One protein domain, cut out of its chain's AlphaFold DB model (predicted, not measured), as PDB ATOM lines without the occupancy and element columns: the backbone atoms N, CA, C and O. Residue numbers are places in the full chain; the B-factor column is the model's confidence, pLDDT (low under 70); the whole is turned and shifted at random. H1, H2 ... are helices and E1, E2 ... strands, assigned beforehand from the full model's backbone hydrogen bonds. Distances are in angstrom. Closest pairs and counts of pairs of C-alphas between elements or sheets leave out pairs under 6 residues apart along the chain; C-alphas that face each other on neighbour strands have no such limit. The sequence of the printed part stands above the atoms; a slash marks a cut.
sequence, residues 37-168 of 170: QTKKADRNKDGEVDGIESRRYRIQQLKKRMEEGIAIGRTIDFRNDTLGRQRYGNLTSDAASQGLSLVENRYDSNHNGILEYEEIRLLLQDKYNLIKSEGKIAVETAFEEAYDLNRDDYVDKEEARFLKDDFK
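AT A GLANCE: This is residues 37 to 168 of the 170 residues of the protein "EF-hand domain-containing protein" of Candidatus Omnitrophica bacterium (UniProt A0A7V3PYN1). Two antiparallel helices, H4 and H5, lie side by side with the small strand hairpin E1 and E2 at one end of the pair, where H4 ends and H5 begins. A long helix, H2, lies on another side of the body, near H5, with the link of residues 139 to 153 running through the middle; the short helix H1 packs on H2, and residues 85 to 95, of which 85 to 87 belong to H3, stick out. The printed part has 132 residues, with five named helices and two named strands in the order H1 H2 H3 H4 E1 E2 H5; the two strands form one antiparallel sheet. The class is mostly helix, though under half of the residues are in named elements. The whole is compact, with a radius of gyration of the C-alphas of 15.1 A and spans of 46 by 34 by 29 A.

IN THESE COORDINATES: The sheet has E1, residues 136 to 138, and E2, residues 154 to 156. H4, residues 117 to 134, is the longest helix, 25.4 A from C-alpha 117 at (168.779, 166.218, 185.109) to C-alpha 134. H5, residues 160 to 167, measures 10.8 A and ends with C-alpha 167 at (175.233, 172.189, 188.901). H2, residues 51 to 67, measures 24.1 A. H1, residues 38 to 41, begins with C-alpha 38 at (157.686, 182.033, 202.818), and H3 has residues 83 to 87.

HOW THE PARTS SIT: E1 and E2 form an antiparallel hairpin at 162 degrees; N 137 and O 155 are 3.0 A apart and N 155 and O 137 are 2.8 A apart, both within hydrogen-bond range. The closest C-alphas of H4 and E1 are those of Ile 131 and Ile 137, 5.9 A apart. H4 and H5 touch, closest at the C-alphas of Tyr 128 and Ala 160, 6.2 A apart, and run opposite ways at a shallow tilt of 21 degrees. H2 and H5 are near each other, with 5 pairs of C-alphas within 10 A. H2 and H4 are close but not clearly touching, with the C-alphas of Met 66 and Tyr 117 closest at 6.3 A; they run opposite ways at 37 degrees, only just a steep tilt. H1 touches residues 53 to 57 of H2 alone, closest at the C-alphas of Ala 41 and Tyr 57, 5.3 A apart. H3 touches no helix and is apart from E1 and E2. In H2, H3, H4 and H5 every O i to N i+4 pair is within hydrogen-bond range; H1 is too short for such a pair, and its 1 O i to N i+3 pair is within range.

THE WHOLE: The two C-alphas farthest apart, those of Asp 46 and Asp 94, are 45.6 A apart. The printed part has no cut. The links H2 to H3, H3 to H4 and E1 to E2 are long, with 15, 29 and 15 residues. The mean pLDDT of the printed part is 74.3; residues 37 to 39 and 66 to 100 are under 70.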
ATOM      1  N   GLN A  37     154.905 178.867 202.016       59.78
ATOM      2  CA  GLN A  37     156.152 178.837 201.257       59.78
ATOM      3  C   GLN A  37     157.175 179.846 201.798       59.78
ATOM      4  O   GLN A  37     158.348 179.495 201.878       59.78
ATOM      5  N   THR A  38     156.757 181.034 202.254       63.44
ATOM      6  CA  THR A  38     157.686 182.033 202.818       63.44
ATOM      7  C   THR A  38     158.302 181.545 204.119       63.44
ATOM      8  O   THR A  38     159.510 181.622 204.270       63.44
ATOM      9  N   LYS A  39     157.528 180.868 204.979       67.25
ATOM     10  CA  LYS A  39     158.057 180.213 206.194       67.25
ATOM     11  C   LYS A  39     159.047 179.074 205.923       67.25
ATOM     12  O   LYS A  39     159.777 178.682 206.826       67.25
ATOM     13  N   LYS A  40     159.004 178.463 204.733       72.69
ATOM     14  CA  LYS A  40     159.955 177.410 204.332       72.69
ATOM     15  C   LYS A  40     161.207 177.985 203.667       72.69
ATOM     16  O   LYS A  40     162.233 177.308 203.675       72.69
ATOM     17  N   ALA A  41     161.104 179.174 203.075       74.06
ATOM     18  CA  ALA A  41     162.215 179.884 202.452       74.06
ATOM     19  C   ALA A  41     163.028 180.695 203.477       74.06
ATOM     20  O   ALA A  41     164.252 180.630 203.427       74.06
ATOM     21  N   ASP A  42     162.348 181.356 204.422       76.69
ATOM     22  CA  ASP A  42     162.914 182.116 205.547       76.69
ATOM     23  C   ASP A  42     163.711 181.180 206.477       76.69
ATOM     24  O   ASP A  42     163.158 180.422 207.288       76.69
ATOM     25  N   ARG A  43     165.036 181.161 206.303       78.56
ATOM     26  CA  ARG A  43     165.949 180.281 207.043       78.56
ATOM     27  C   ARG A  43     166.489 180.955 208.288       78.56
ATOM     28  O   ARG A  43     166.749 180.256 209.274       78.56
ATOM     29  N   ASN A  44     166.712 182.264 208.233       80.94
ATOM     30  CA  ASN A  44     167.218 183.026 209.369       80.94
ATOM     31  C   ASN A  44     166.105 183.383 210.383       80.94
ATOM     32  O   ASN A  44     166.426 183.764 211.511       80.94
ATOM     33  N   LYS A  45     164.834 183.132 210.033       83.25
ATOM     34  CA  LYS A  45     163.625 183.374 210.832       83.25
ATOM     35  C   LYS A  45     163.440 184.847 211.187       83.25
ATOM     36  O   LYS A  45     162.917 185.146 212.266       83.25
ATOM     37  N   ASP A  46     163.885 185.751 210.320       81.19
ATOM     38  CA  ASP A  46     163.718 187.192 210.518       81.19
ATOM     39  C   ASP A  46     162.332 187.698 210.075       81.19
ATOM     40  O   ASP A  46     161.937 188.814 210.423       81.19
ATOM     41  N   GLY A  47     161.540 186.839 209.425       80.19
ATOM     42  CA  GLY A  47     160.193 187.148 208.960       80.19
ATOM     43  C   GLY A  47     160.147 187.840 207.597       80.19
ATOM     44  O   GLY A  47     159.045 188.172 207.140       80.19
ATOM     45  N   GLU A  48     161.292 188.031 206.947       80.00
ATOM     46  CA  GLU A  48     161.435 188.430 205.553       80.00
ATOM     47  C   GLU A  48     162.051 187.268 204.748       80.00
ATOM     48  O   GLU A  48     162.483 186.261 205.294       80.00
ATOM     49  N   VAL A  49     161.970 187.332 203.419       76.25
ATOM     50  CA  VAL A  49     162.629 186.353 202.540       76.25
ATOM     51  C   VAL A  49     163.455 187.149 201.555       76.25
ATOM     52  O   VAL A  49     162.895 187.816 200.677       76.25
ATOM     53  N   ASP A  50     164.774 187.087 201.700       80.75
ATOM     54  CA  ASP A  50     165.677 187.760 200.771       80.75
ATOM     55  C   ASP A  50     165.802 186.994 199.433       80.75
ATOM     56  O   ASP A  50     165.281 185.886 199.240       80.75
ATOM     57  N   GLY A  51     166.489 187.593 198.457       75.19
ATOM     58  CA  GLY A  51     166.693 186.969 197.144       75.19
ATOM     59  C   GLY A  51     167.457 185.640 197.215       75.19
ATOM     60  O   GLY A  51     167.175 184.717 196.447       75.19
ATOM     61  N   ILE A  52     168.384 185.496 198.165       79.62
ATOM     62  CA  ILE A  52     169.209 184.296 198.340       79.62
ATOM     63  C   ILE A  52     168.374 183.158 198.932       79.62
ATOM     64  O   ILE A  52     168.470 182.014 198.474       79.62
ATOM     65  N   GLU A  53     167.554 183.450 199.934       80.06
ATOM     66  CA  GLU A  53     166.618 182.515 200.552       80.06
ATOM     67  C   GLU A  53     165.553 182.061 199.556       80.06
ATOM     68  O   GLU A  53     165.333 180.855 199.391       80.06
ATOM     69  N   SER A  54     164.981 183.006 198.802       77.31
ATOM     70  CA  SER A  54     164.054 182.715 197.706       77.31
ATOM     71  C   SER A  54     164.697 181.801 196.657       77.31
ATOM     72  O   SER A  54     164.109 180.776 196.299       77.31
ATOM     73  N   ARG A  55     165.923 182.105 196.201       81.62
ATOM     74  CA  ARG A  55     166.662 181.254 195.254       81.62
ATOM     75  C   ARG A  55     166.863 179.856 195.809       81.62
ATOM     76  O   ARG A  55     166.493 178.882 195.160       81.62
ATOM     77  N   ARG A  56     167.447 179.730 197.003       79.69
ATOM     78  CA  ARG A  56     167.751 178.420 197.604       79.69
ATOM     79  C   ARG A  56     166.502 177.561 197.721       79.69
ATOM     80  O   ARG A  56     166.565 176.366 197.441       79.69
ATOM     81  N   TYR A  57     165.379 178.167 198.093       80.31
ATOM     82  CA  TYR A  57     164.100 177.477 198.132       80.31
ATOM     83  C   TYR A  57     163.649 177.011 196.739       80.31
ATOM     84  O   TYR A  57     163.304 175.840 196.580       80.31
ATOM     85  N   ARG A  58     163.712 177.871 195.711       76.62
ATOM     86  CA  ARG A  58     163.373 177.503 194.319       76.62
ATOM     87  C   ARG A  58     164.261 176.378 193.786       76.62
ATOM     88  O   ARG A  58     163.736 175.396 193.270       76.62
ATOM     89  N   ILE A  59     165.578 176.466 193.982       77.50
ATOM     90  CA  ILE A  59     166.536 175.425 193.581       77.50
ATOM     91  C   ILE A  59     166.272 174.115 194.318       77.50
ATOM     92  O   ILE A  59     166.312 173.050 193.707       77.50
ATOM     93  N   GLN A  60     165.955 174.162 195.614       81.00
ATOM     94  CA  GLN A  60     165.600 172.960 196.366       81.00
ATOM     95  C   GLN A  60     164.336 172.296 195.806       81.00
ATOM     96  O   GLN A  60     164.288 171.074 195.692       81.00
ATOM     97  N   GLN A  61     163.327 173.089 195.442       78.12
ATOM     98  CA  GLN A  61     162.101 172.570 194.837       78.12
ATOM     99  C   GLN A  61     162.359 171.985 193.448       78.12
ATOM    100  O   GLN A  61     161.824 170.925 193.139       78.12
ATOM    101  N   LEU A  62     163.206 172.629 192.640       73.88
ATOM    102  CA  LEU A  62     163.640 172.095 191.350       73.88
ATOM    103  C   LEU A  62     164.343 170.749 191.535       73.88
ATOM    104  O   LEU A  62     163.863 169.753 191.006       73.88
ATOM    105  N   LYS A  63     165.388 170.687 192.371       75.44
ATOM    106  CA  LYS A  63     166.138 169.449 192.651       75.44
ATOM    107  C   LYS A  63     165.230 168.322 193.129       75.44
ATOM    108  O   LYS A  63     165.290 167.225 192.588       75.44
ATOM    109  N   LYS A  64     164.330 168.607 194.072       77.62
ATOM    110  CA  LYS A  64     163.369 167.620 194.567       77.62
ATOM    111  C   LYS A  64     162.470 167.079 193.448       77.62
ATOM    112  O   LYS A  64     162.251 165.879 193.372       77.62
ATOM    113  N   ARG A  65     161.956 167.944 192.571       70.44
ATOM    114  CA  ARG A  65     161.109 167.505 191.450       70.44
ATOM    115  C   ARG A  65     161.895 166.703 190.411       70.44
ATOM    116  O   ARG A  65     161.339 165.754 189.873       70.44
ATOM    117  N   MET A  66     163.170 167.038 190.188       69.31
ATOM    118  CA  MET A  66     164.078 166.252 189.338       69.31
ATOM    119  C   MET A  66     164.279 164.850 189.923       69.31
ATOM    120  O   MET A  66     164.153 163.865 189.205       69.31
ATOM    121  N   GLU A  67     164.537 164.755 191.232       68.56
ATOM    122  CA  GLU A  67     164.673 163.478 191.950       68.56
ATOM    123  C   GLU A  67     163.381 162.649 191.912       68.56
ATOM    124  O   GLU A  67     163.429 161.427 191.798       68.56
ATOM    125  N   GLU A  68     162.221 163.304 191.975       67.00
ATOM    126  CA  GLU A  68     160.909 162.659 191.873       67.00
ATOM    127  C   GLU A  68     160.528 162.288 190.423       67.00
ATOM    128  O   GLU A  68     159.444 161.746 190.203       67.00
ATOM    129  N   GLY A  69     161.388 162.568 189.431       56.28
ATOM    130  CA  GLY A  69     161.111 162.315 188.010       56.28
ATOM    131  C   GLY A  69     159.924 163.122 187.474       56.28
ATOM    132  O   GLY A  69     159.276 162.724 186.507       56.28
ATOM    133  N   ILE A  70     159.585 164.233 188.133       58.38
ATOM    134  CA  ILE A  70     158.441 165.065 187.775       58.38
ATOM    135  C   ILE A  70     158.858 166.021 186.663       58.38
ATOM    136  O   ILE A  70     159.798 166.791 186.836       58.38
ATOM    137  N   ALA A  71     158.076 166.039 185.581       53.16
ATOM    138  CA  ALA A  71     158.189 166.973 184.467       53.16
ATOM    139  C   ALA A  71     158.487 168.414 184.913       53.16
ATOM    140  O   ALA A  71     157.662 169.055 185.579       53.16
ATOM    141  N   ILE A  72     159.646 168.933 184.506       55.97
ATOM    142  CA  ILE A  72     160.061 170.316 184.746       55.97
ATOM    143  C   ILE A  72     159.988 171.084 183.424       55.97
ATOM    144  O   ILE A  72     160.997 171.403 182.813       55.97
ATOM    145  N   GLY A  73     158.762 171.313 182.949       50.81
ATOM    146  CA  GLY A  73     158.478 172.235 181.844       50.81
ATOM    147  C   GLY A  73     157.895 173.563 182.341       50.81
ATOM    148  O   GLY A  73     157.936 173.862 183.539       50.81
ATOM    149  N   ARG A  74     157.254 174.327 181.441       50.38
ATOM    150  CA  ARG A  74     156.592 175.634 181.691       50.38
ATOM    151  C   ARG A  74     155.563 175.679 182.836       50.38
ATOM    152  O   ARG A  74     155.018 176.741 183.115       50.38
ATOM    153  N   THR A  75     155.273 174.570 183.517       42.88
ATOM    154  CA  THR A  75     154.412 174.535 184.712       42.88
ATOM    155  C   THR A  75     155.053 175.141 185.961       42.88
ATOM    156  O   THR A  75     154.377 175.258 186.982       42.88
ATOM    157  N   ILE A  76     156.324 175.551 185.917       47.03
ATOM    158  CA  ILE A  76     156.955 176.302 187.006       47.03
ATOM    159  C   ILE A  76     156.858 177.802 186.733       47.03
ATOM    160  O   ILE A  76     157.840 178.458 186.415       47.03
ATOM    161  N   ASP A  77     155.653 178.350 186.862       46.84
ATOM    162  CA  ASP A  77     155.482 179.798 186.968       46.84
ATOM    163  C   ASP A  77     155.608 180.178 188.456       46.84
ATOM    164  O   ASP A  77     154.661 180.055 189.240       46.84
ATOM    165  N   PHE A  78     156.808 180.581 188.891       45.69
ATOM    166  CA  PHE A  78     157.051 180.999 190.279       45.69
ATOM    167  C   PHE A  78     156.397 182.359 190.618       45.69
ATOM    168  O   PHE A  78     156.476 182.789 191.775       45.69
ATOM    169  N   ARG A  79     155.768 183.049 189.646       40.25
ATOM    170  CA  ARG A  79     155.216 184.415 189.791       40.25
ATOM    171  C   ARG A  79     153.703 184.497 190.071       40.25
ATOM    172  O   ARG A  79     153.217 185.607 190.268       40.25
ATOM    173  N   ASN A  80     152.995 183.373 190.230       38.47
ATOM    174  CA  ASN A  80     151.523 183.201 190.258       38.47
ATOM    175  C   ASN A  80     150.961 182.769 188.896       38.47
ATOM    176  O   ASN A  80     151.188 183.427 187.884       38.47
ATOM    177  N   ASP A  81     150.131 181.723 188.946       43.94
ATOM    178  CA  ASP A  81     149.298 181.079 187.912       43.94
ATOM    179  C   ASP A  81     148.322 182.033 187.175       43.94
ATOM    180  O   ASP A  81     147.109 181.851 187.127       43.94
ATOM    181  N   THR A  82     148.797 183.154 186.638       38.53
ATOM    182  CA  THR A  82     147.949 184.068 185.850       38.53
ATOM    183  C   THR A  82     148.742 184.839 184.797       38.53
ATOM    184  O   THR A  82     148.227 185.073 183.704       38.53
ATOM    185  N   LEU A  83     150.012 185.173 185.059       40.25
ATOM    186  CA  LEU A  83     150.852 185.926 184.117       40.25
ATOM    187  C   LEU A  83     151.421 185.067 182.979       40.25
ATOM    188  O   LEU A  83     151.511 185.563 181.850       40.25
ATOM    189  N   GLY A  84     151.690 183.777 183.209       41.06
ATOM    190  CA  GLY A  84     152.033 182.834 182.140       41.06
ATOM    191  C   GLY A  84     150.970 182.764 181.035       41.06
ATOM    192  O   GLY A  84     151.297 182.600 179.860       41.06
ATOM    193  N   ARG A  85     149.695 183.006 181.380       39.53
ATOM    194  CA  ARG A  85     148.577 183.025 180.422       39.53
ATOM    195  C   ARG A  85     148.552 184.285 179.548       39.53
ATOM    196  O   ARG A  85     148.060 184.229 178.423       39.53
ATOM    197  N   GLN A  86     149.073 185.408 180.050       40.59
ATOM    198  CA  GLN A  86     149.024 186.707 179.370       40.59
ATOM    199  C   GLN A  86     150.258 186.967 178.490       40.59
ATOM    200  O   GLN A  86     150.117 187.592 177.442       40.59
ATOM    201  N   ARG A  87     151.447 186.456 178.860       41.34
ATOM    202  CA  ARG A  87     152.652 186.550 178.006       41.34
ATOM    203  C   ARG A  87     152.657 185.554 176.833       41.34
ATOM    204  O   ARG A  87     153.316 185.830 175.838       41.34
ATOM    205  N   TYR A  88     151.911 184.443 176.900       41.88
ATOM    206  CA  TYR A  88     152.044 183.329 175.941       41.88
ATOM    207  C   TYR A  88     150.703 182.744 175.463       41.88
ATOM    208  O   TYR A  88     150.543 181.528 175.369       41.88
ATOM    209  N   GLY A  89     149.725 183.616 175.207       35.03
ATOM    210  CA  GLY A  89     148.344 183.254 174.883       35.03
ATOM    211  C   GLY A  89     148.168 182.138 173.838       35.03
ATOM    212  O   GLY A  89     148.870 182.074 172.835       35.03
ATOM    213  N   ASN A  90     147.145 181.310 174.079       41.25
ATOM    214  CA  ASN A  90     146.519 180.366 173.145       41.25
ATOM    215  C   ASN A  90     147.447 179.337 172.475       41.25
ATOM    216  O   ASN A  90     147.488 179.234 171.251       41.25
ATOM    217  N   LEU A  91     148.109 178.494 173.267       41.84
ATOM    218  CA  LEU A  91     148.566 177.192 172.772       41.84
ATOM    219  C   LEU A  91     147.446 176.173 173.010       41.84
ATOM    220  O   LEU A  91     147.023 175.949 174.144       41.84
ATOM    221  N   THR A  92     146.905 175.630 171.922       36.62
ATOM    222  CA  THR A  92     145.837 174.626 171.935       36.62
ATOM    223  C   THR A  92     146.295 173.360 172.664       36.62
ATOM    224  O   THR A  92     147.486 173.054 172.734       36.62
ATOM    225  N   SER A  93     145.332 172.632 173.232       45.34
ATOM    226  CA  SER A  93     145.512 171.508 174.164       45.34
ATOM    227  C   SER A  93     146.456 170.396 173.694       45.34
ATOM    228  O   SER A  93     147.017 169.699 174.533       45.34
ATOM    229  N   ASP A  94     146.696 170.274 172.390       40.16
ATOM    230  CA  ASP A  94     147.566 169.237 171.831       40.16
ATOM    231  C   ASP A  94     149.043 169.679 171.806       40.16
ATOM    232  O   ASP A  94     149.932 168.871 172.064       40.16
ATOM    233  N   ALA A  95     149.317 170.979 171.628       38.41
ATOM    234  CA  ALA A  95     150.653 171.577 171.770       38.41
ATOM    235  C   ALA A  95     151.019 171.863 173.241       38.41
ATOM    236  O   ALA A  95     152.193 171.932 173.601       38.41
ATOM    237  N   ALA A  96     150.012 171.988 174.112       43.12
ATOM    238  CA  ALA A  96     150.192 172.062 175.560       43.12
ATOM    239  C   ALA A  96     150.658 170.726 176.176       43.12
ATOM    240  O   ALA A  96     151.176 170.727 177.291       43.12
ATOM    241  N   SER A  97     150.528 169.606 175.448       43.75
ATOM    242  CA  SER A  97     150.984 168.284 175.902       43.75
ATOM    243  C   SER A  97     152.513 168.121 175.924       43.75
ATOM    244  O   SER A  97     153.000 167.170 176.526       43.75
ATOM    245  N   GLN A  98     153.270 169.065 175.338       46.94
ATOM    246  CA  GLN A  98     154.736 168.997 175.225       46.94
ATOM    247  C   GLN A  98     155.504 170.136 175.920       46.94
ATOM    248  O   GLN A  98     156.714 170.195 175.778       46.94
ATOM    249  N   GLY A  99     154.831 171.025 176.668       57.53
ATOM    250  CA  GLY A  99     155.332 171.782 177.840       57.53
ATOM    251  C   GLY A  99     156.620 172.638 177.807       57.53
ATOM    252  O   GLY A  99     156.795 173.456 178.710       57.53
ATOM    253  N   LEU A 100     157.505 172.504 176.825       63.41
ATOM    254  CA  LEU A 100     158.843 173.085 176.789       63.41
ATOM    255  C   LEU A 100     158.878 174.319 175.877       63.41
ATOM    256  O   LEU A 100     158.103 174.466 174.924       63.41
ATOM    257  N   SER A 101     159.722 175.288 176.207       71.31
ATOM    258  CA  SER A 101     160.092 176.403 175.333       71.31
ATOM    259  C   SER A 101     160.902 175.906 174.128       71.31
ATOM    260  O   SER A 101     161.417 174.790 174.119       71.31
ATOM    261  N   LEU A 102     161.050 176.745 173.095       75.31
ATOM    262  CA  LEU A 102     161.895 176.421 171.937       75.31
ATOM    263  C   LEU A 102     163.341 176.106 172.363       75.31
ATOM    264  O   LEU A 102     163.994 175.261 171.761       75.31
ATOM    265  N   VAL A 103     163.833 176.799 173.392       79.12
ATOM    266  CA  VAL A 103     165.174 176.592 173.942       79.12
ATOM    267  C   VAL A 103     165.250 175.234 174.626       79.12
ATOM    268  O   VAL A 103     166.138 174.464 174.291       79.12
ATOM    269  N   GLU A 104     164.299 174.924 175.506       82.19
ATOM    270  CA  GLU A 104     164.238 173.660 176.251       82.19
ATOM    271  C   GLU A 104     164.079 172.447 175.322       82.19
ATOM    272  O   GLU A 104     164.805 171.472 175.476       82.19
ATOM    273  N   ASN A 105     163.247 172.534 174.278       82.69
ATOM    274  CA  ASN A 105     163.085 171.459 173.285       82.69
ATOM    275  C   ASN A 105     164.390 171.049 172.584       82.69
ATOM    276  O   ASN A 105     164.474 169.947 172.054       82.69
ATOM    277  N   ARG A 106     165.409 171.918 172.540       86.62
ATOM    278  CA  ARG A 106     166.717 171.556 171.965       86.62
ATOM    279  C   ARG A 106     167.518 170.606 172.853       86.62
ATOM    280  O   ARG A 106     168.423 169.956 172.342       86.62
ATOM    281  N   TYR A 107     167.203 170.557 174.145       87.00
ATOM    282  CA  TYR A 107     167.909 169.744 175.133       87.00
ATOM    283  C   TYR A 107     167.150 168.469 175.506       87.00
ATOM    284  O   TYR A 107     167.799 167.531 175.961       87.00
ATOM    285  N   ASP A 108     165.837 168.407 175.255       85.06
ATOM    286  CA  ASP A 108     165.016 167.191 175.369       85.06
ATOM    287  C   ASP A 108     165.431 166.176 174.291       85.06
ATOM    288  O   ASP A 108     164.887 166.112 173.187       85.06
ATOM    289  N   SER A 109     166.471 165.407 174.586       88.25
ATOM    290  CA  SER A 109     167.139 164.503 173.656       88.25
ATOM    291  C   SER A 109     166.339 163.226 173.433       88.25
ATOM    292  O   SER A 109     166.446 162.616 172.367       88.25
ATOM    293  N   ASN A 110     165.536 162.815 174.416       82.81
ATOM    294  CA  ASN A 110     164.681 161.632 174.316       82.81
ATOM    295  C   ASN A 110     163.249 161.958 173.836       82.81
ATOM    296  O   ASN A 110     162.477 161.032 173.570       82.81
ATOM    297  N   HIS A 111     162.933 163.247 173.660       81.88
ATOM    298  CA  HIS A 111     161.672 163.785 173.137       81.88
ATOM    299  C   HIS A 111     160.463 163.346 173.971       81.88
ATOM    300  O   HIS A 111     159.370 163.111 173.438       81.88
ATOM    301  N   ASN A 112     160.661 163.187 175.280       76.31
ATOM    302  CA  ASN A 112     159.609 162.770 176.201       76.31
ATOM    303  C   ASN A 112     158.789 163.969 176.735       76.31
ATOM    304  O   ASN A 112     157.827 163.762 177.481       76.31
ATOM    305  N   GLY A 113     159.142 165.204 176.349       75.50
ATOM    306  CA  GLY A 113     158.508 166.447 176.793       75.50
ATOM    307  C   GLY A 113     158.929 166.893 178.198       75.50
ATOM    308  O   GLY A 113     158.264 167.745 178.798       75.50
ATOM    309  N   ILE A 114     159.989 166.304 178.752       77.38
ATOM    310  CA  ILE A 114     160.482 166.494 180.115       77.38
ATOM    311  C   ILE A 114     161.998 166.611 180.079       77.38
ATOM    312  O   ILE A 114     162.684 165.655 179.753       77.38
ATOM    313  N   LEU A 115     162.529 167.739 180.553       77.44
ATOM    314  CA  LEU A 115     163.969 167.829 180.743       77.44
ATOM    315  C   LEU A 115     164.416 167.033 181.970       77.44
ATOM    316  O   LEU A 115     164.055 167.344 183.111       77.44
ATOM    317  N   GLU A 116     165.227 166.014 181.722       81.44
ATOM    318  CA  GLU A 116     165.925 165.243 182.740       81.44
ATOM    319  C   GLU A 116     167.114 166.023 183.319       81.44
ATOM    320  O   GLU A 116     167.534 167.061 182.807       81.44
ATOM    321  N   TYR A 117     167.694 165.520 184.414       83.25
ATOM    322  CA  TYR A 117     168.779 166.218 185.109       83.25
ATOM    323  C   TYR A 117     169.970 166.545 184.207       83.25
ATOM    324  O   TYR A 117     170.471 167.670 184.250       83.25
ATOM    325  N   GLU A 118     170.409 165.598 183.380       85.12
ATOM    326  CA  GLU A 118     171.532 165.836 182.469       85.12
ATOM    327  C   GLU A 118     171.161 166.813 181.343       85.12
ATOM    328  O   GLU A 118     171.983 167.642 180.967       85.12
ATOM    329  N   GLU A 119     169.917 166.808 180.863       87.12
ATOM    330  CA  GLU A 119     169.442 167.739 179.828       87.12
ATOM    331  C   GLU A 119     169.355 169.175 180.365       87.12
ATOM    332  O   GLU A 119     169.814 170.121 179.721       87.12
ATOM    333  N   ILE A 120     168.861 169.339 181.598       85.25
ATOM    334  CA  ILE A 120     168.863 170.619 182.325       85.25
ATOM    335  C   ILE A 120     170.298 171.088 182.560       85.25
ATOM    336  O   ILE A 120     170.611 172.263 182.371       85.25
ATOM    337  N   ARG A 121     171.190 170.179 182.961       87.88
ATOM    338  CA  ARG A 121     172.600 170.501 183.184       87.88
ATOM    339  C   ARG A 121     173.267 171.008 181.906       87.88
ATOM    340  O   ARG A 121     173.982 172.003 181.983       87.88
ATOM    341  N   LEU A 122     173.014 170.374 180.760       90.69
ATOM    342  CA  LEU A 122     173.524 170.818 179.457       90.69
ATOM    343  C   LEU A 122     172.976 172.197 179.073       90.69
ATOM    344  O   LEU A 122     173.753 173.074 178.696       90.69
ATOM    345  N   LEU A 123     171.671 172.424 179.256       90.50
ATOM    346  CA  LEU A 123     171.047 173.731 179.033       90.50
ATOM    347  C   LEU A 123     171.744 174.814 179.860       90.50
ATOM    348  O   LEU A 123     172.186 175.831 179.324       90.50
ATOM    349  N   LEU A 124     171.887 174.592 181.166       90.88
ATOM    350  CA  LEU A 124     172.492 175.571 182.067       90.88
ATOM    351  C   LEU A 124     173.997 175.744 181.830       90.88
ATOM    352  O   LEU A 124     174.511 176.843 182.032       90.88
ATOM    353  N   GLN A 125     174.697 174.708 181.361       93.25
ATOM    354  CA  GLN A 125     176.096 174.804 180.946       93.25
ATOM    355  C   GLN A 125     176.267 175.743 179.749       93.25
ATOM    356  O   GLN A 125     177.123 176.630 179.783       93.25
ATOM    357  N   ASP A 126     175.434 175.598 178.721       93.62
ATOM    358  CA  ASP A 126     175.476 176.468 177.545       93.62
ATOM    359  C   ASP A 126     175.128 177.912 177.907       93.62
ATOM    360  O   ASP A 126     175.836 178.842 177.512       93.62
ATOM    361  N   LYS A 127     174.099 178.114 178.737       92.69
ATOM    362  CA  LYS A 127     173.740 179.444 179.245       92.69
ATOM    363  C   LYS A 127     174.869 180.063 180.073       92.69
ATOM    364  O   LYS A 127     175.212 181.223 179.857       92.69
ATOM    365  N   TYR A 128     175.514 179.296 180.951       94.12
ATOM    366  CA  TYR A 128     176.679 179.760 181.709       94.12
ATOM    367  C   TYR A 128     177.840 180.179 180.791       94.12
ATOM    368  O   TYR A 128     178.441 181.240 180.992       94.12
ATOM    369  N   ASN A 129     178.130 179.394 179.750       93.94
ATOM    370  CA  ASN A 129     179.157 179.726 178.764       93.94
ATOM    371  C   ASN A 129     178.825 181.007 177.987       93.94
ATOM    372  O   ASN A 129     179.705 181.854 177.819       93.94
ATOM    373  N   LEU A 130     177.561 181.187 177.591       93.50
ATOM    374  CA  LEU A 130     177.082 182.413 176.948       93.50
ATOM    375  C   LEU A 130     177.227 183.630 177.866       93.50
ATOM    376  O   LEU A 130     177.755 184.654 177.444       93.50
ATOM    377  N   ILE A 131     176.860 183.521 179.145       94.81
ATOM    378  CA  ILE A 131     177.049 184.608 180.121       94.81
ATOM    379  C   ILE A 131     178.536 184.938 180.294       94.81
ATOM    380  O   ILE A 131     178.925 186.107 180.399       94.81
ATOM    381  N   LYS A 132     179.405 183.923 180.296       93.81
ATOM    382  CA  LYS A 132     180.855 184.117 180.394       93.81
ATOM    383  C   LYS A 132     181.391 184.930 179.210       93.81
ATOM    384  O   LYS A 132     182.214 185.824 179.441       93.81
ATOM    385  N   SER A 133     180.912 184.665 177.990       94.44
ATOM    386  CA  SER A 133     181.306 185.401 176.781       94.44
ATOM    387  C   SER A 133     180.632 186.769 176.642       94.44
ATOM    388  O   SER A 133     181.319 187.748 176.363       94.44
ATOM    389  N   GLU A 134     179.321 186.859 176.859       93.38
ATOM    390  CA  GLU A 134     178.497 188.038 176.540       93.38
ATOM    391  C   GLU A 134     178.284 188.976 177.737       93.38
ATOM    392  O   GLU A 134     177.957 190.148 177.569       93.38
ATOM    393  N   GLY A 135     178.516 188.502 178.962       95.00
ATOM    394  CA  GLY A 135     178.349 189.276 180.195       95.00
ATOM    395  C   GLY A 135     177.020 189.040 180.902       95.00
ATOM    396  O   GLY A 135     177.005 189.013 182.131       95.00
ATOM    397  N   LYS A 136     175.938 188.855 180.145       95.06
ATOM    398  CA  LYS A 136     174.601 188.521 180.647       95.06
ATOM    399  C   LYS A 136     173.730 187.960 179.529       95.06
ATOM    400  O   LYS A 136     174.002 188.227 178.362       95.06
ATOM    401  N   ILE A 137     172.669 187.254 179.888       93.44
ATOM    402  CA  ILE A 137     171.657 186.733 178.955       93.44
ATOM    403  C   ILE A 137     170.258 187.105 179.438       93.44
ATOM    404  O   ILE A 137     170.082 187.380 180.619       93.44
ATOM    405  N   ALA A 138     169.266 187.114 178.550       90.75
ATOM    406  CA  ALA A 138     167.869 187.270 178.955       90.75
ATOM    407  C   ALA A 138     167.332 185.971 179.579       90.75
ATOM    408  O   ALA A 138     167.711 184.877 179.153       90.75
ATOM    409  N   VAL A 139     166.431 186.099 180.552       86.38
ATOM    410  CA  VAL A 139     165.698 184.971 181.142       86.38
ATOM    411  C   VAL A 139     164.643 184.482 180.146       86.38
ATOM    412  O   VAL A 139     163.699 185.200 179.812       86.38
ATOM    413  N   GLU A 140     164.782 183.244 179.679       83.06
ATOM    414  CA  GLU A 140     163.880 182.606 178.708       83.06
ATOM    415  C   GLU A 140     163.146 181.393 179.300       83.06
ATOM    416  O   GLU A 140     162.092 180.993 178.797       83.06
ATOM    417  N   THR A 141     163.689 180.812 180.369       81.19
ATOM    418  CA  THR A 141     163.223 179.573 180.998       81.19
ATOM    419  C   THR A 141     162.950 179.764 182.490       81.19
ATOM    420  O   THR A 141     163.520 180.636 183.150       81.19
ATOM    421  N   ALA A 142     162.107 178.897 183.059       77.44
ATOM    422  CA  ALA A 142     161.837 178.900 184.501       77.44
ATOM    423  C   ALA A 142     163.084 178.544 185.335       77.44
ATOM    424  O   ALA A 142     163.184 178.920 186.505       77.44
ATOM    425  N   PHE A 143     164.042 177.826 184.737       80.81
ATOM    426  CA  PHE A 143     165.323 177.532 185.370       80.81
ATOM    427  C   PHE A 143     166.160 178.794 185.539       80.81
ATOM    428  O   PHE A 143     166.641 179.048 186.636       80.81
ATOM    429  N   GLU A 144     166.288 179.608 184.490       85.00
ATOM    430  CA  GLU A 144     167.021 180.880 184.535       85.00
ATOM    431  C   GLU A 144     166.374 181.874 185.506       85.00
ATOM    432  O   GLU A 144     167.078 182.561 186.240       85.00
ATOM    433  N   GLU A 145     165.042 181.882 185.607       84.06
ATOM    434  CA  GLU A 145     164.319 182.736 186.561       84.06
ATOM    435  C   GLU A 145     164.639 182.407 188.034       84.06
ATOM    436  O   GLU A 145     164.431 183.222 188.937       84.06
ATOM    437  N   ALA A 146     165.128 181.199 188.327       82.88
ATOM    438  CA  ALA A 146     165.608 180.882 189.668       82.88
ATOM    439  C   ALA A 146     166.928 181.603 189.995       82.88
ATOM    440  O   ALA A 146     167.237 181.767 191.176       82.88
ATOM    441  N   TYR A 147     167.679 182.026 188.977       87.62
ATOM    442  CA  TYR A 147     168.995 182.650 189.096       87.62
ATOM    443  C   TYR A 147     168.985 184.169 188.911       87.62
ATOM    444  O   TYR A 147     169.893 184.802 189.432       87.62
ATOM    445  N   ASP A 148     167.957 184.735 188.276       88.56
ATOM    446  CA  ASP A 148     167.675 186.179 188.257       88.56
ATOM    447  C   ASP A 148     167.248 186.656 189.664       88.56
ATOM    448  O   ASP A 148     166.086 186.556 190.087       88.56
ATOM    449  N   LEU A 149     168.234 187.093 190.448       87.12
ATOM    450  CA  LEU A 149     168.086 187.477 191.850       87.12
ATOM    451  C   LEU A 149     167.548 188.891 191.993       87.12
ATOM    452  O   LEU A 149     166.784 189.167 192.927       87.12
ATOM    453  N   ASN A 150     167.982 189.783 191.108       87.88
ATOM    454  CA  ASN A 150     167.600 191.188 191.134       87.88
ATOM    455  C   ASN A 150     166.256 191.446 190.408       87.88
ATOM    456  O   ASN A 150     165.679 192.523 190.579       87.88
ATOM    457  N   ARG A 151     165.716 190.433 189.710       86.06
ATOM    458  CA  ARG A 151     164.471 190.450 188.928       86.06
ATOM    459  C   ARG A 151     164.499 191.459 187.786       86.06
ATOM    460  O   ARG A 151     163.485 192.114 187.529       86.06
ATOM    461  N   ASP A 152     165.646 191.602 187.131       89.06
ATOM    462  CA  ASP A 152     165.808 192.478 185.970       89.06
ATOM    463  C   ASP A 152     165.511 191.778 184.628       89.06
ATOM    464  O   ASP A 152     165.628 192.408 183.575       89.06
ATOM    465  N   ASP A 153     165.033 190.525 184.674       90.50
ATOM    466  CA  ASP A 153     164.771 189.634 183.536       90.50
ATOM    467  C   ASP A 153     166.059 189.275 182.741       90.50
ATOM    468  O   ASP A 153     165.983 188.773 181.609       90.50
ATOM    469  N   TYR A 154     167.245 189.471 183.331       94.00
ATOM    470  CA  TYR A 154     168.533 188.971 182.849       94.00
ATOM    471  C   TYR A 154     169.213 188.086 183.903       94.00
ATOM    472  O   TYR A 154     168.904 188.135 185.084       94.00
ATOM    473  N   VAL A 155     170.142 187.241 183.449       92.94
ATOM    474  CA  VAL A 155     171.092 186.542 184.321       92.94
ATOM    475  C   VAL A 155     172.488 187.021 183.972       92.94
ATOM    476  O   VAL A 155     172.953 186.832 182.839       92.94
ATOM    477  N   ASP A 156     173.157 187.658 184.927       96.31
ATOM    478  CA  ASP A 156     174.500 188.209 184.742       96.31
ATOM    479  C   ASP A 156     175.624 187.299 185.273       96.31
ATOM    480  O   ASP A 156     175.409 186.180 185.742       96.31
ATOM    481  N   LYS A 157     176.877 187.763 185.168       95.62
ATOM    482  CA  LYS A 157     178.064 187.027 185.641       95.62
ATOM    483  C   LYS A 157     178.086 186.766 187.146       95.62
ATOM    484  O   LYS A 157     178.765 185.825 187.562       95.62
ATOM    485  N   GLU A 158     177.468 187.610 187.961       93.62
ATOM    486  CA  GLU A 158     177.436 187.447 189.415       93.62
ATOM    487  C   GLU A 158     176.410 186.381 189.792       93.62
ATOM    488  O   GLU A 158     176.724 185.462 190.553       93.62
ATOM    489  N   GLU A 159     175.240 186.431 189.166       92.50
ATOM    490  CA  GLU A 159     174.168 185.449 189.310       92.50
ATOM    491  C   GLU A 159     174.554 184.080 188.736       92.50
ATOM    492  O   GLU A 159     174.315 183.036 189.352       92.50
ATOM    493  N   ALA A 160     175.273 184.067 187.612       93.00
ATOM    494  CA  ALA A 160     175.767 182.852 186.974       93.00
ATOM    495  C   ALA A 160     176.798 182.078 187.810       93.00
ATOM    496  O   ALA A 160     177.044 180.898 187.547       93.00
ATOM    497  N   ARG A 161     177.387 182.679 188.852       92.12
ATOM    498  CA  ARG A 161     178.220 181.922 189.806       92.12
ATOM    499  C   ARG A 161     177.400 180.857 190.525       92.12
ATOM    500  O   ARG A 161     177.895 179.760 190.754       92.12
ATOM    501  N   PHE A 162     176.133 181.150 190.809       88.06
ATOM    502  CA  PHE A 162     175.245 180.191 191.453       88.06
ATOM    503  C   PHE A 162     174.870 179.041 190.514       88.06
ATOM    504  O   PHE A 162     174.784 177.910 190.982       88.06
ATOM    505  N   LEU A 163     174.732 179.292 189.204       88.25
ATOM    506  CA  LEU A 163     174.572 178.225 188.203       88.25
ATOM    507  C   LEU A 163     175.743 177.246 188.269       88.25
ATOM    508  O   LEU A 163     175.550 176.031 188.372       88.25
ATOM    509  N   LYS A 164     176.963 177.793 188.260       90.38
ATOM    510  CA  LYS A 164     178.189 177.005 188.334       90.38
ATOM    511  C   LYS A 164     178.233 176.140 189.591       90.38
ATOM    512  O   LYS A 164     178.492 174.943 189.490       90.38
ATOM    513  N   ASP A 165     177.971 176.736 190.750       88.31
ATOM    514  CA  ASP A 165     178.066 176.049 192.039       88.31
ATOM    515  C   ASP A 165     176.979 174.974 192.206       88.31
ATOM    516  O   ASP A 165     177.265 173.865 192.666       88.31
ATOM    517  N   ASP A 166     175.737 175.266 191.804       84.69
ATOM    518  CA  ASP A 166     174.596 174.372 192.025       84.69
ATOM    519  C   ASP A 166     174.613 173.124 191.135       84.69
ATOM    520  O   ASP A 166     174.120 172.076 191.577       84.69
ATOM    521  N   PHE A 167     175.174 173.242 189.924       83.25
ATOM    522  CA  PHE A 167     175.233 172.189 188.901       83.25
ATOM    523  C   PHE A 167     176.649 171.668 188.620       83.25
ATOM    524  O   PHE A 167     176.817 170.778 187.783       83.25
ATOM    525  N   LYS A 168     177.663 172.175 189.336       87.81
ATOM    526  CA  LYS A 168     179.084 171.824 189.154       87.81
ATOM    527  C   LYS A 168     179.521 171.975 187.692       87.81
ATOM    528  O   LYS A 168     180.057 171.040 187.095       87.81
TER     529      LYS A 168